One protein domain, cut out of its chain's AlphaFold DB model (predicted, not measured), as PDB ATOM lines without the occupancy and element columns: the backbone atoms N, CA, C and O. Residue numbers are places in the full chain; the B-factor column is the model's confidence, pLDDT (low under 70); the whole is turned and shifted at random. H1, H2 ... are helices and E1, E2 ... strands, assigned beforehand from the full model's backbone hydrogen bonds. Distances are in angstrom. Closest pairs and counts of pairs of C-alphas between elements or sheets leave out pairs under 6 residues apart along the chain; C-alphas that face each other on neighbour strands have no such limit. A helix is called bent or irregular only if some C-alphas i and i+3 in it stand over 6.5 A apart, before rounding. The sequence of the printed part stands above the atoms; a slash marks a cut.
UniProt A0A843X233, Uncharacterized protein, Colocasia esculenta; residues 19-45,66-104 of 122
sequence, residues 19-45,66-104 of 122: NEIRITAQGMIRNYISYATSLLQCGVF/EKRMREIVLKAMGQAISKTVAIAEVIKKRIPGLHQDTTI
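AT A GLANCE: This is residues 19 to 45 and 66 to 104 of the 122 residues of an uncharacterized protein of Colocasia esculenta (UniProt A0A843X233). Two helices, H1 and H2, cross at a steep tilt over one face of a very small sheet of two parallel strands, E1 and E2, and the other face is bare. After H2, the closing stretch, residues 95 to 104, folds back along the helix in extended form. The printed part has 66 residues with two named strands and two named helices, in the order E1, H1, E2, H2, and its class is mostly helix. It is compact, with a radius of gyration of the C-alphas of 11.6 A, and elongated in outline, spanning 35 by 22 by 20 A.

IN THESE COORDINATES: Find C-alpha 20 at (46.339, -3.905, -44.539), where E1, residues 20 to 22, begins. Its neighbour E2 holds residues 73 to 75. H1, residues 29 to 40, runs 16.8 A. H2, residues 78 to 94, runs 26.1 A to C-alpha 94 at (47.054, -17.986, -31.751); it is irregular, but only just, with C-alphas 79 and 82 6.8 A apart.

HOW THE PARTS SIT: Look first at the sheet: E1 and E2 are parallel, with 23 degrees between their directions. N 21 and O 73 are 2.8 A apart, within hydrogen-bond range. The closest C-alphas of E2 and H2, Leu 74 and Thr 84, are 6.9 A apart; those of E1 and H1, Ile 21 and Tyr 32, are 7.5 A apart. E1 and H2 are apart. H1 and H2 touch, closest at the C-alphas of Ile 33 and Ile 87, 6.3 A, and run the same way at a steep tilt of 51 degrees. In H1 every O i to N i+4 pair is within hydrogen-bond range; in H2, 11 of 13 are.

THE WHOLE: The two farthest C-alphas, Phe 45 and Gly 78, are 36.5 A apart. Residues 46 to 65 are not printed, and C-alphas 45 and 66 lie 16.0 A apart across this cut. Of the links printed whole, E2 to H2 is tight and E1 to H1 short. Confidence is under 70 at residues 42 to 45 and 66 to 67; the mean pLDDT of the printed part is 86.7.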
ATOM      1  N   ASN A  19      45.092  -6.779 -47.377       88.38
ATOM      2  CA  ASN A  19      45.946  -7.318 -46.317       88.38
ATOM      3  C   ASN A  19      46.366  -6.264 -45.274       88.38
ATOM      4  O   ASN A  19      47.060  -6.606 -44.316       88.38
ATOM      5  N   GLU A  20      45.977  -4.997 -45.442       90.88
ATOM      6  CA  GLU A  20      46.339  -3.905 -44.539       90.88
ATOM      7  C   GLU A  20      45.250  -3.662 -43.490       90.88
ATOM      8  O   GLU A  20      44.100  -3.359 -43.801       90.88
ATOM      9  N   ILE A  21      45.633  -3.712 -42.216       93.25
ATOM     10  CA  ILE A  21      44.757  -3.405 -41.086       93.25
ATOM     11  C   ILE A  21      45.277  -2.141 -40.404       93.25
ATOM     12  O   ILE A  21      46.337  -2.140 -39.774       93.25
ATOM     13  N   ARG A  22      44.503  -1.055 -40.496       92.44
ATOM     14  CA  ARG A  22      44.797   0.212 -39.812       92.44
ATOM     15  C   ARG A  22      44.227   0.198 -38.398       92.44
ATOM     16  O   ARG A  22      43.012   0.210 -38.196       92.44
ATOM     17  N   ILE A  23      45.107   0.192 -37.405       93.88
ATOM     18  CA  ILE A  23      44.728   0.204 -35.994       93.88
ATOM     19  C   ILE A  23      44.482   1.644 -35.553       93.88
ATOM     20  O   ILE A  23      45.338   2.516 -35.710       93.88
ATOM     21  N   THR A  24      43.315   1.897 -34.960       92.69
ATOM     22  CA  THR A  24      42.954   3.217 -34.434       92.69
ATOM     23  C   THR A  24      43.047   3.250 -32.911       92.69
ATOM     24  O   THR A  24      42.923   2.236 -32.208       92.69
ATOM     25  N   ALA A  25      43.245   4.451 -32.366       88.62
ATOM     26  CA  ALA A  25      43.297   4.654 -30.920       88.62
ATOM     27  C   ALA A  25      41.959   4.308 -30.236       88.62
ATOM     28  O   ALA A  25      41.967   3.754 -29.140       88.62
ATOM     29  N   GLN A  26      40.822   4.526 -30.906       88.50
ATOM     30  CA  GLN A  26      39.481   4.284 -30.354       88.50
ATOM     31  C   GLN A  26      38.946   2.863 -30.601       88.50
ATOM     32  O   GLN A  26      38.106   2.386 -29.844       88.50
ATOM     33  N   GLY A  27      39.430   2.152 -31.627       89.19
ATOM     34  CA  GLY A  27      38.906   0.832 -31.985       89.19
ATOM     35  C   GLY A  27      39.161  -0.249 -30.927       89.19
ATOM     36  O   GLY A  27      40.211  -0.273 -30.270       89.19
ATOM     37  N   MET A  28      38.210  -1.177 -30.787       90.75
ATOM     38  CA  MET A  28      38.308  -2.309 -29.860       90.75
ATOM     39  C   MET A  28      39.312  -3.361 -30.351       90.75
ATOM     40  O   MET A  28      39.210  -3.852 -31.473       90.75
ATOM     41  N   ILE A  29      40.225  -3.783 -29.468       92.69
ATOM     42  CA  ILE A  29      41.278  -4.783 -29.741       92.69
ATOM     43  C   ILE A  29      40.711  -6.082 -30.337       92.69
ATOM     44  O   ILE A  29      41.272  -6.628 -31.285       92.69
ATOM     45  N   ARG A  30      39.576  -6.559 -29.810       92.06
ATOM     46  CA  ARG A  30      38.938  -7.809 -30.251       92.06
ATOM     47  C   ARG A  30      38.611  -7.798 -31.743       92.06
ATOM     48  O   ARG A  30      38.845  -8.803 -32.399       92.06
ATOM     49  N   ASN A  31      38.119  -6.677 -32.268       92.69
ATOM     50  CA  ASN A  31      37.693  -6.578 -33.664       92.69
ATOM     51  C   ASN A  31      38.884  -6.770 -34.608       92.69
ATOM     52  O   ASN A  31      38.793  -7.532 -35.565       92.69
ATOM     53  N   TYR A  32      40.020  -6.147 -34.283       93.88
ATOM     54  CA  TYR A  32      41.250  -6.285 -35.057       93.88
ATOM     55  C   TYR A  32      41.798  -7.706 -35.027       93.88
ATOM     56  O   TYR A  32      42.180  -8.227 -36.068       93.88
ATOM     57  N   ILE A  33      41.803  -8.347 -33.854       92.38
ATOM     58  CA  ILE A  33      42.252  -9.737 -33.737       92.38
ATOM     59  C   ILE A  33      41.339 -10.648 -34.554       92.38
ATOM     60  O   ILE A  33      41.850 -11.436 -35.339       92.38
ATOM     61  N   SER A  34      40.017 -10.527 -34.400       90.25
ATOM     62  CA  SER A  34      39.051 -11.349 -35.135       90.25
ATOM     63  C   SER A  34      39.235 -11.215 -36.646       90.25
ATOM     64  O   SER A  34      39.339 -12.228 -37.335       90.25
ATOM     65  N   TYR A  35      39.352  -9.982 -37.145       90.56
ATOM     66  CA  TYR A  35      39.555  -9.715 -38.568       90.56
ATOM     67  C   TYR A  35      40.899 -10.256 -39.077       90.56
ATOM     68  O   TYR A  35      40.951 -10.975 -40.074       90.56
ATOM     69  N   ALA A  36      41.987 -10.003 -38.346       90.75
ATOM     70  CA  ALA A  36      43.305 -10.537 -38.676       90.75
ATOM     71  C   ALA A  36      43.314 -12.073 -38.713       90.75
ATOM     72  O   ALA A  36      43.870 -12.674 -39.631       90.75
ATOM     73  N   THR A  37      42.659 -12.723 -37.745       87.69
ATOM     74  CA  THR A  37      42.545 -14.184 -37.730       87.69
ATOM     75  C   THR A  37      41.702 -14.705 -38.884       87.69
ATOM     76  O   THR A  37      42.104 -15.699 -39.471       87.69
ATOM     77  N   SER A  38      40.609 -14.037 -39.277       85.50
ATOM     78  CA  SER A  38      39.819 -14.468 -40.441       85.50
ATOM     79  C   SER A  38      40.576 -14.337 -41.763       85.50
ATOM     80  O   SER A  38      40.342 -15.127 -42.669       85.50
ATOM     81  N   LEU A  39      41.504 -13.380 -41.876       88.12
ATOM     82  CA  LEU A  39      42.353 -13.234 -43.065       88.12
ATOM     83  C   LEU A  39      43.440 -14.321 -43.143       88.12
ATOM     84  O   LEU A  39      43.747 -14.814 -44.229       88.12
ATOM     85  N   LEU A  40      44.023 -14.704 -42.001       85.56
ATOM     86  CA  LEU A  40      45.105 -15.700 -41.921       85.56
ATOM     87  C   LEU A  40      44.607 -17.154 -41.838       85.56
ATOM     88  O   LEU A  40      45.309 -18.083 -42.258       85.56
ATOM     89  N   GLN A  41      43.419 -17.371 -41.275       74.50
ATOM     90  CA  GLN A  41      42.794 -18.679 -41.094       74.50
ATOM     91  C   GLN A  41      41.594 -18.811 -42.034       74.50
ATOM     92  O   GLN A  41      40.482 -18.399 -41.720       74.50
ATOM     93  N   CYS A  42      41.818 -19.455 -43.175       55.41
ATOM     94  CA  CYS A  42      40.740 -20.052 -43.947       55.41
ATOM     95  C   CYS A  42      40.505 -21.456 -43.369       55.41
ATOM     96  O   CYS A  42      41.377 -22.320 -43.461       55.41
ATOM     97  N   GLY A  43      39.379 -21.634 -42.675       51.03
ATOM     98  CA  GLY A  43      38.990 -22.878 -42.009       51.03
ATOM     99  C   GLY A  43      38.765 -22.697 -40.511       51.03
ATOM    100  O   GLY A  43      39.679 -22.876 -39.706       51.03
ATOM    101  N   VAL A  44      37.524 -22.398 -40.120       45.50
ATOM    102  CA  VAL A  44      37.083 -22.608 -38.738       45.50
ATOM    103  C   VAL A  44      37.023 -24.120 -38.525       45.50
ATOM    104  O   VAL A  44      36.018 -24.761 -38.819       45.50
ATOM    105  N   PHE A  45      38.108 -24.713 -38.028       42.91
ATOM    106  CA  PHE A  45      38.020 -26.018 -37.388       42.91
ATOM    107  C   PHE A  45      37.293 -25.795 -36.061       42.91
ATOM    108  O   PHE A  45      37.899 -25.420 -35.056       42.91
ATOM    109  N   GLU A  66      38.394 -19.414 -50.419       51.72
ATOM    110  CA  GLU A  66      38.852 -18.516 -51.487       51.72
ATOM    111  C   GLU A  66      39.892 -17.468 -51.115       51.72
ATOM    112  O   GLU A  66      40.559 -16.988 -52.023       51.72
ATOM    113  N   LYS A  67      40.184 -17.171 -49.843       56.38
ATOM    114  CA  LYS A  67      41.344 -16.311 -49.526       56.38
ATOM    115  C   LYS A  67      41.972 -16.647 -48.176       56.38
ATOM    116  O   LYS A  67      41.599 -16.087 -47.152       56.38
ATOM    117  N   ARG A  68      42.988 -17.517 -48.175       72.69
ATOM    118  CA  ARG A  68      43.980 -17.546 -47.088       72.69
ATOM    119  C   ARG A  68      45.085 -16.551 -47.426       72.69
ATOM    120  O   ARG A  68      45.936 -16.843 -48.267       72.69
ATOM    121  N   MET A  69      45.087 -15.393 -46.775       78.56
ATOM    122  CA  MET A  69      46.206 -14.464 -46.894       78.56
ATOM    123  C   MET A  69      47.424 -15.059 -46.179       78.56
ATOM    124  O   MET A  69      47.315 -15.588 -45.073       78.56
ATOM    125  N   ARG A  70      48.595 -15.011 -46.825       85.62
ATOM    126  CA  ARG A  70      49.865 -15.474 -46.230       85.62
ATOM    127  C   ARG A  70      50.509 -14.424 -45.329       85.62
ATOM    128  O   ARG A  70      51.342 -14.764 -44.498       85.62
ATOM    129  N   GLU A  71      50.103 -13.173 -45.494       89.81
ATOM    130  CA  GLU A  71      50.676 -12.012 -44.833       89.81
ATOM    131  C   GLU A  71      49.561 -11.019 -44.500       89.81
ATOM    132  O   GLU A  71      48.624 -10.840 -45.281       89.81
ATOM    133  N   ILE A  72      49.684 -10.372 -43.344       92.62
ATOM    134  CA  ILE A  72      48.872  -9.222 -42.949       92.62
ATOM    135  C   ILE A  72      49.801  -8.096 -42.507       92.62
ATOM    136  O   ILE A  72      50.827  -8.342 -41.874       92.62
ATOM    137  N   VAL A  73      49.418  -6.858 -42.798       93.44
ATOM    138  CA  VAL A  73      50.186  -5.663 -42.450       93.44
ATOM    139  C   VAL A  73      49.393  -4.855 -41.437       93.44
ATOM    140  O   VAL A  73      48.350  -4.288 -41.754       93.44
ATOM    141  N   LEU A  74      49.886  -4.786 -40.202       94.19
ATOM    142  CA  LEU A  74      49.297  -3.936 -39.171       94.19
ATOM    143  C   LEU A  74      49.951  -2.553 -39.228       94.19
ATOM    144  O   LEU A  74      51.145  -2.422 -38.968       94.19
ATOM    145  N   LYS A  75      49.174  -1.513 -39.543       93.50
ATOM    146  CA  LYS A  75      49.650  -0.122 -39.545       93.50
ATOM    147  C   LYS A  75      49.026   0.666 -38.412       93.50
ATOM    148  O   LYS A  75      47.821   0.591 -38.175       93.50
ATOM    149  N   ALA A  76      49.842   1.470 -37.744       92.06
ATOM    150  CA  ALA A  76      49.393   2.325 -36.661       92.06
ATOM    151  C   ALA A  76      50.254   3.573 -36.538       92.06
ATOM    152  O   ALA A  76      51.416   3.589 -36.934       92.06
ATOM    153  N   MET A  77      49.668   4.611 -35.949       90.75
ATOM    154  CA  MET A  77      50.327   5.887 -35.710       90.75
ATOM    155  C   MET A  77      49.957   6.428 -34.325       90.75
ATOM    156  O   MET A  77      48.841   6.221 -33.840       90.75
ATOM    157  N   GLY A  78      50.895   7.133 -33.689       89.25
ATOM    158  CA  GLY A  78      50.677   7.817 -32.415       89.25
ATOM    159  C   GLY A  78      50.246   6.861 -31.299       89.25
ATOM    160  O   GLY A  78      50.862   5.820 -31.081       89.25
ATOM    161  N   GLN A  79      49.148   7.189 -30.614       89.69
ATOM    162  CA  GLN A  79      48.641   6.428 -29.462       89.69
ATOM    163  C   GLN A  79      48.196   4.990 -29.803       89.69
ATOM    164  O   GLN A  79      47.995   4.174 -28.908       89.69
ATOM    165  N   ALA A  80      48.047   4.647 -31.087       92.56
ATOM    166  CA  ALA A  80      47.680   3.298 -31.516       92.56
ATOM    167  C   ALA A  80      48.875   2.324 -31.606       92.56
ATOM    168  O   ALA A  80      48.659   1.118 -31.749       92.56
ATOM    169  N   ILE A  81      50.122   2.808 -31.515       93.31
ATOM    170  CA  ILE A  81      51.327   1.972 -31.673       93.31
ATOM    171  C   ILE A  81      51.386   0.885 -30.592       93.31
ATOM    172  O   ILE A  81      51.497  -0.296 -30.918       93.31
ATOM    173  N   SER A  82      51.222   1.250 -29.318       92.75
ATOM    174  CA  SER A  82      51.263   0.298 -28.195       92.75
ATOM    175  C   SER A  82      50.204  -0.801 -28.328       92.75
ATOM    176  O   SER A  82      50.481  -1.985 -28.134       92.75
ATOM    177  N   LYS A  83      48.994  -0.419 -28.748       94.12
ATOM    178  CA  LYS A  83      47.886  -1.343 -29.013       94.12
ATOM    179  C   LYS A  83      48.221  -2.333 -30.130       94.12
ATOM    180  O   LYS A  83      47.867  -3.507 -30.044       94.12
ATOM    181  N   THR A  84      48.909  -1.869 -31.165       94.56
ATOM    182  CA  THR A  84      49.265  -2.680 -32.337       94.56
ATOM    183  C   THR A  84      50.253  -3.776 -31.982       94.56
ATOM    184  O   THR A  84      50.061  -4.917 -32.393       94.56
ATOM    185  N   VAL A  85      51.241  -3.461 -31.142       93.75
ATOM    186  CA  VAL A  85      52.183  -4.457 -30.614       93.75
ATOM    187  C   VAL A  85      51.431  -5.545 -29.844       93.75
ATOM    188  O   VAL A  85      51.624  -6.729 -30.106       93.75
ATOM    189  N   ALA A  86      50.502  -5.166 -28.961       94.12
ATOM    190  CA  ALA A  86      49.706  -6.135 -28.208       94.12
ATOM    191  C   ALA A  86      48.853  -7.039 -29.121       94.12
ATOM    192  O   ALA A  86      48.770  -8.246 -28.896       94.12
ATOM    193  N   ILE A  87      48.241  -6.475 -30.168       94.38
ATOM    194  CA  ILE A  87      47.466  -7.240 -31.156       94.38
ATOM    195  C   ILE A  87      48.368  -8.228 -31.910       94.38
ATOM    196  O   ILE A  87      48.013  -9.403 -32.012       94.38
ATOM    197  N   ALA A  88      49.537  -7.783 -32.384       94.38
ATOM    198  CA  ALA A  88      50.504  -8.629 -33.082       94.38
ATOM    199  C   ALA A  88      50.946  -9.822 -32.216       94.38
ATOM    200  O   ALA A  88      50.926 -10.965 -32.676       94.38
ATOM    201  N   GLU A  89      51.257  -9.585 -30.939       93.56
ATOM    202  CA  GLU A  89      51.618 -10.642 -29.987       93.56
ATOM    203  C   GLU A  89      50.498 -11.670 -29.791       93.56
ATOM    204  O   GLU A  89      50.748 -12.877 -29.767       93.56
ATOM    205  N   VAL A  90      49.242 -11.222 -29.682       93.56
ATOM    206  CA  VAL A  90      48.104 -12.141 -29.534       93.56
ATOM    207  C   VAL A  90      47.900 -12.985 -30.793       93.56
ATOM    208  O   VAL A  90      47.621 -14.178 -30.677       93.56
ATOM    209  N   ILE A  91      48.057 -12.407 -31.987       92.38
ATOM    210  CA  ILE A  91      47.904 -13.136 -33.254       92.38
ATOM    211  C   ILE A  91      48.991 -14.211 -33.392       92.38
ATOM    212  O   ILE A  91      48.657 -15.366 -33.659       92.38
ATOM    213  N   LYS A  92      50.260 -13.880 -33.114       91.31
ATOM    214  CA  LYS A  92      51.368 -14.855 -33.115       91.31
ATOM    215  C   LYS A  92      51.149 -16.002 -32.130       91.31
ATOM    216  O   LYS A  92      51.468 -17.144 -32.434       91.31
ATOM    217  N   LYS A  93      50.576 -15.720 -30.954       90.38
ATOM    218  CA  LYS A  93      50.249 -16.762 -29.964       90.38
ATOM    219  C   LYS A  93      49.120 -17.688 -30.416       90.38
ATOM    220  O   LYS A  93      49.084 -18.840 -29.998       90.38
ATOM    221  N   ARG A  94      48.187 -17.197 -31.237       87.88
ATOM    222  CA  ARG A  94      47.054 -17.986 -31.751       87.88
ATOM    223  C   ARG A  94      47.416 -18.837 -32.966       87.88
ATOM    224  O   ARG A  94      46.754 -19.843 -33.201       87.88
ATOM    225  N   ILE A  95      48.421 -18.430 -33.742       86.50
ATOM    226  CA  ILE A  95      48.814 -19.090 -34.990       86.50
ATOM    227  C   ILE A  95      50.303 -19.453 -34.909       86.50
ATOM    228  O   ILE A  95      51.151 -18.585 -35.131       86.50
ATOM    229  N   PRO A  96      50.646 -20.716 -34.599       85.00
ATOM    230  CA  PRO A  96      52.040 -21.136 -34.548       85.00
ATOM    231  C   PRO A  96      52.678 -21.047 -35.942       85.00
ATOM    232  O   PRO A  96      52.038 -21.345 -36.950       85.00
ATOM    233  N   GLY A  97      53.948 -20.642 -35.996       85.75
ATOM    234  CA  GLY A  97      54.711 -20.516 -37.246       85.75
ATOM    235  C   GLY A  97      54.570 -19.171 -37.968       85.75
ATOM    236  O   GLY A  97      55.104 -19.023 -39.063       85.75
ATOM    237  N   LEU A  98      53.879 -18.184 -37.383       90.12
ATOM    238  CA  LEU A  98      53.845 -16.827 -37.929       90.12
ATOM    239  C   LEU A  98      55.133 -16.066 -37.578       90.12
ATOM    240  O   LEU A  98      55.499 -15.954 -36.406       90.12
ATOM    241  N   HIS A  99      55.788 -15.503 -38.590       90.69
ATOM    242  CA  HIS A  99      56.929 -14.607 -38.419       90.69
ATOM    243  C   HIS A  99      56.462 -13.152 -38.343       90.69
ATOM    244  O   HIS A  99      55.472 -12.776 -38.966       90.69
ATOM    245  N   GLN A 100      57.179 -12.336 -37.572       91.56
ATOM    246  CA  GLN A 100      56.935 -10.901 -37.487       91.56
ATOM    247  C   GLN A 100      58.090 -10.146 -38.120       91.56
ATOM    248  O   GLN A 100      59.236 -10.314 -37.712       91.56
ATOM    249  N   ASP A 101      57.740  -9.265 -39.047       92.81
ATOM    250  CA  ASP A 101      58.589  -8.177 -39.500       92.81
ATOM    251  C   ASP A 101      58.066  -6.870 -38.882       92.81
ATOM    252  O   ASP A 101      56.857  -6.671 -38.741       92.81
ATOM    253  N   THR A 102      58.958  -6.004 -38.406       92.25
ATOM    254  CA  THR A 102      58.599  -4.730 -37.773       92.25
ATOM    255  C   THR A 102      59.396  -3.612 -38.409       92.25
ATOM    256  O   THR A 102      60.587  -3.457 -38.162       92.25
ATOM    257  N   THR A 103      58.699  -2.793 -39.190       92.31
ATOM    258  CA  THR A 103      59.248  -1.585 -39.801       92.31
ATOM    259  C   THR A 103      58.743  -0.355 -39.054       92.31
ATOM    260  O   THR A 103      57.547  -0.226 -38.791       92.31
ATOM    261  N   ILE A 104      59.651   0.563 -38.721       91.94
ATOM    262  CA  ILE A 104      59.329   1.847 -38.089       91.94
ATOM    263  C   ILE A 104      59.534   2.948 -39.127       91.94
ATOM    264  O   ILE A 104      60.582   3.024 -39.761       91.94
TER     265      ILE A 104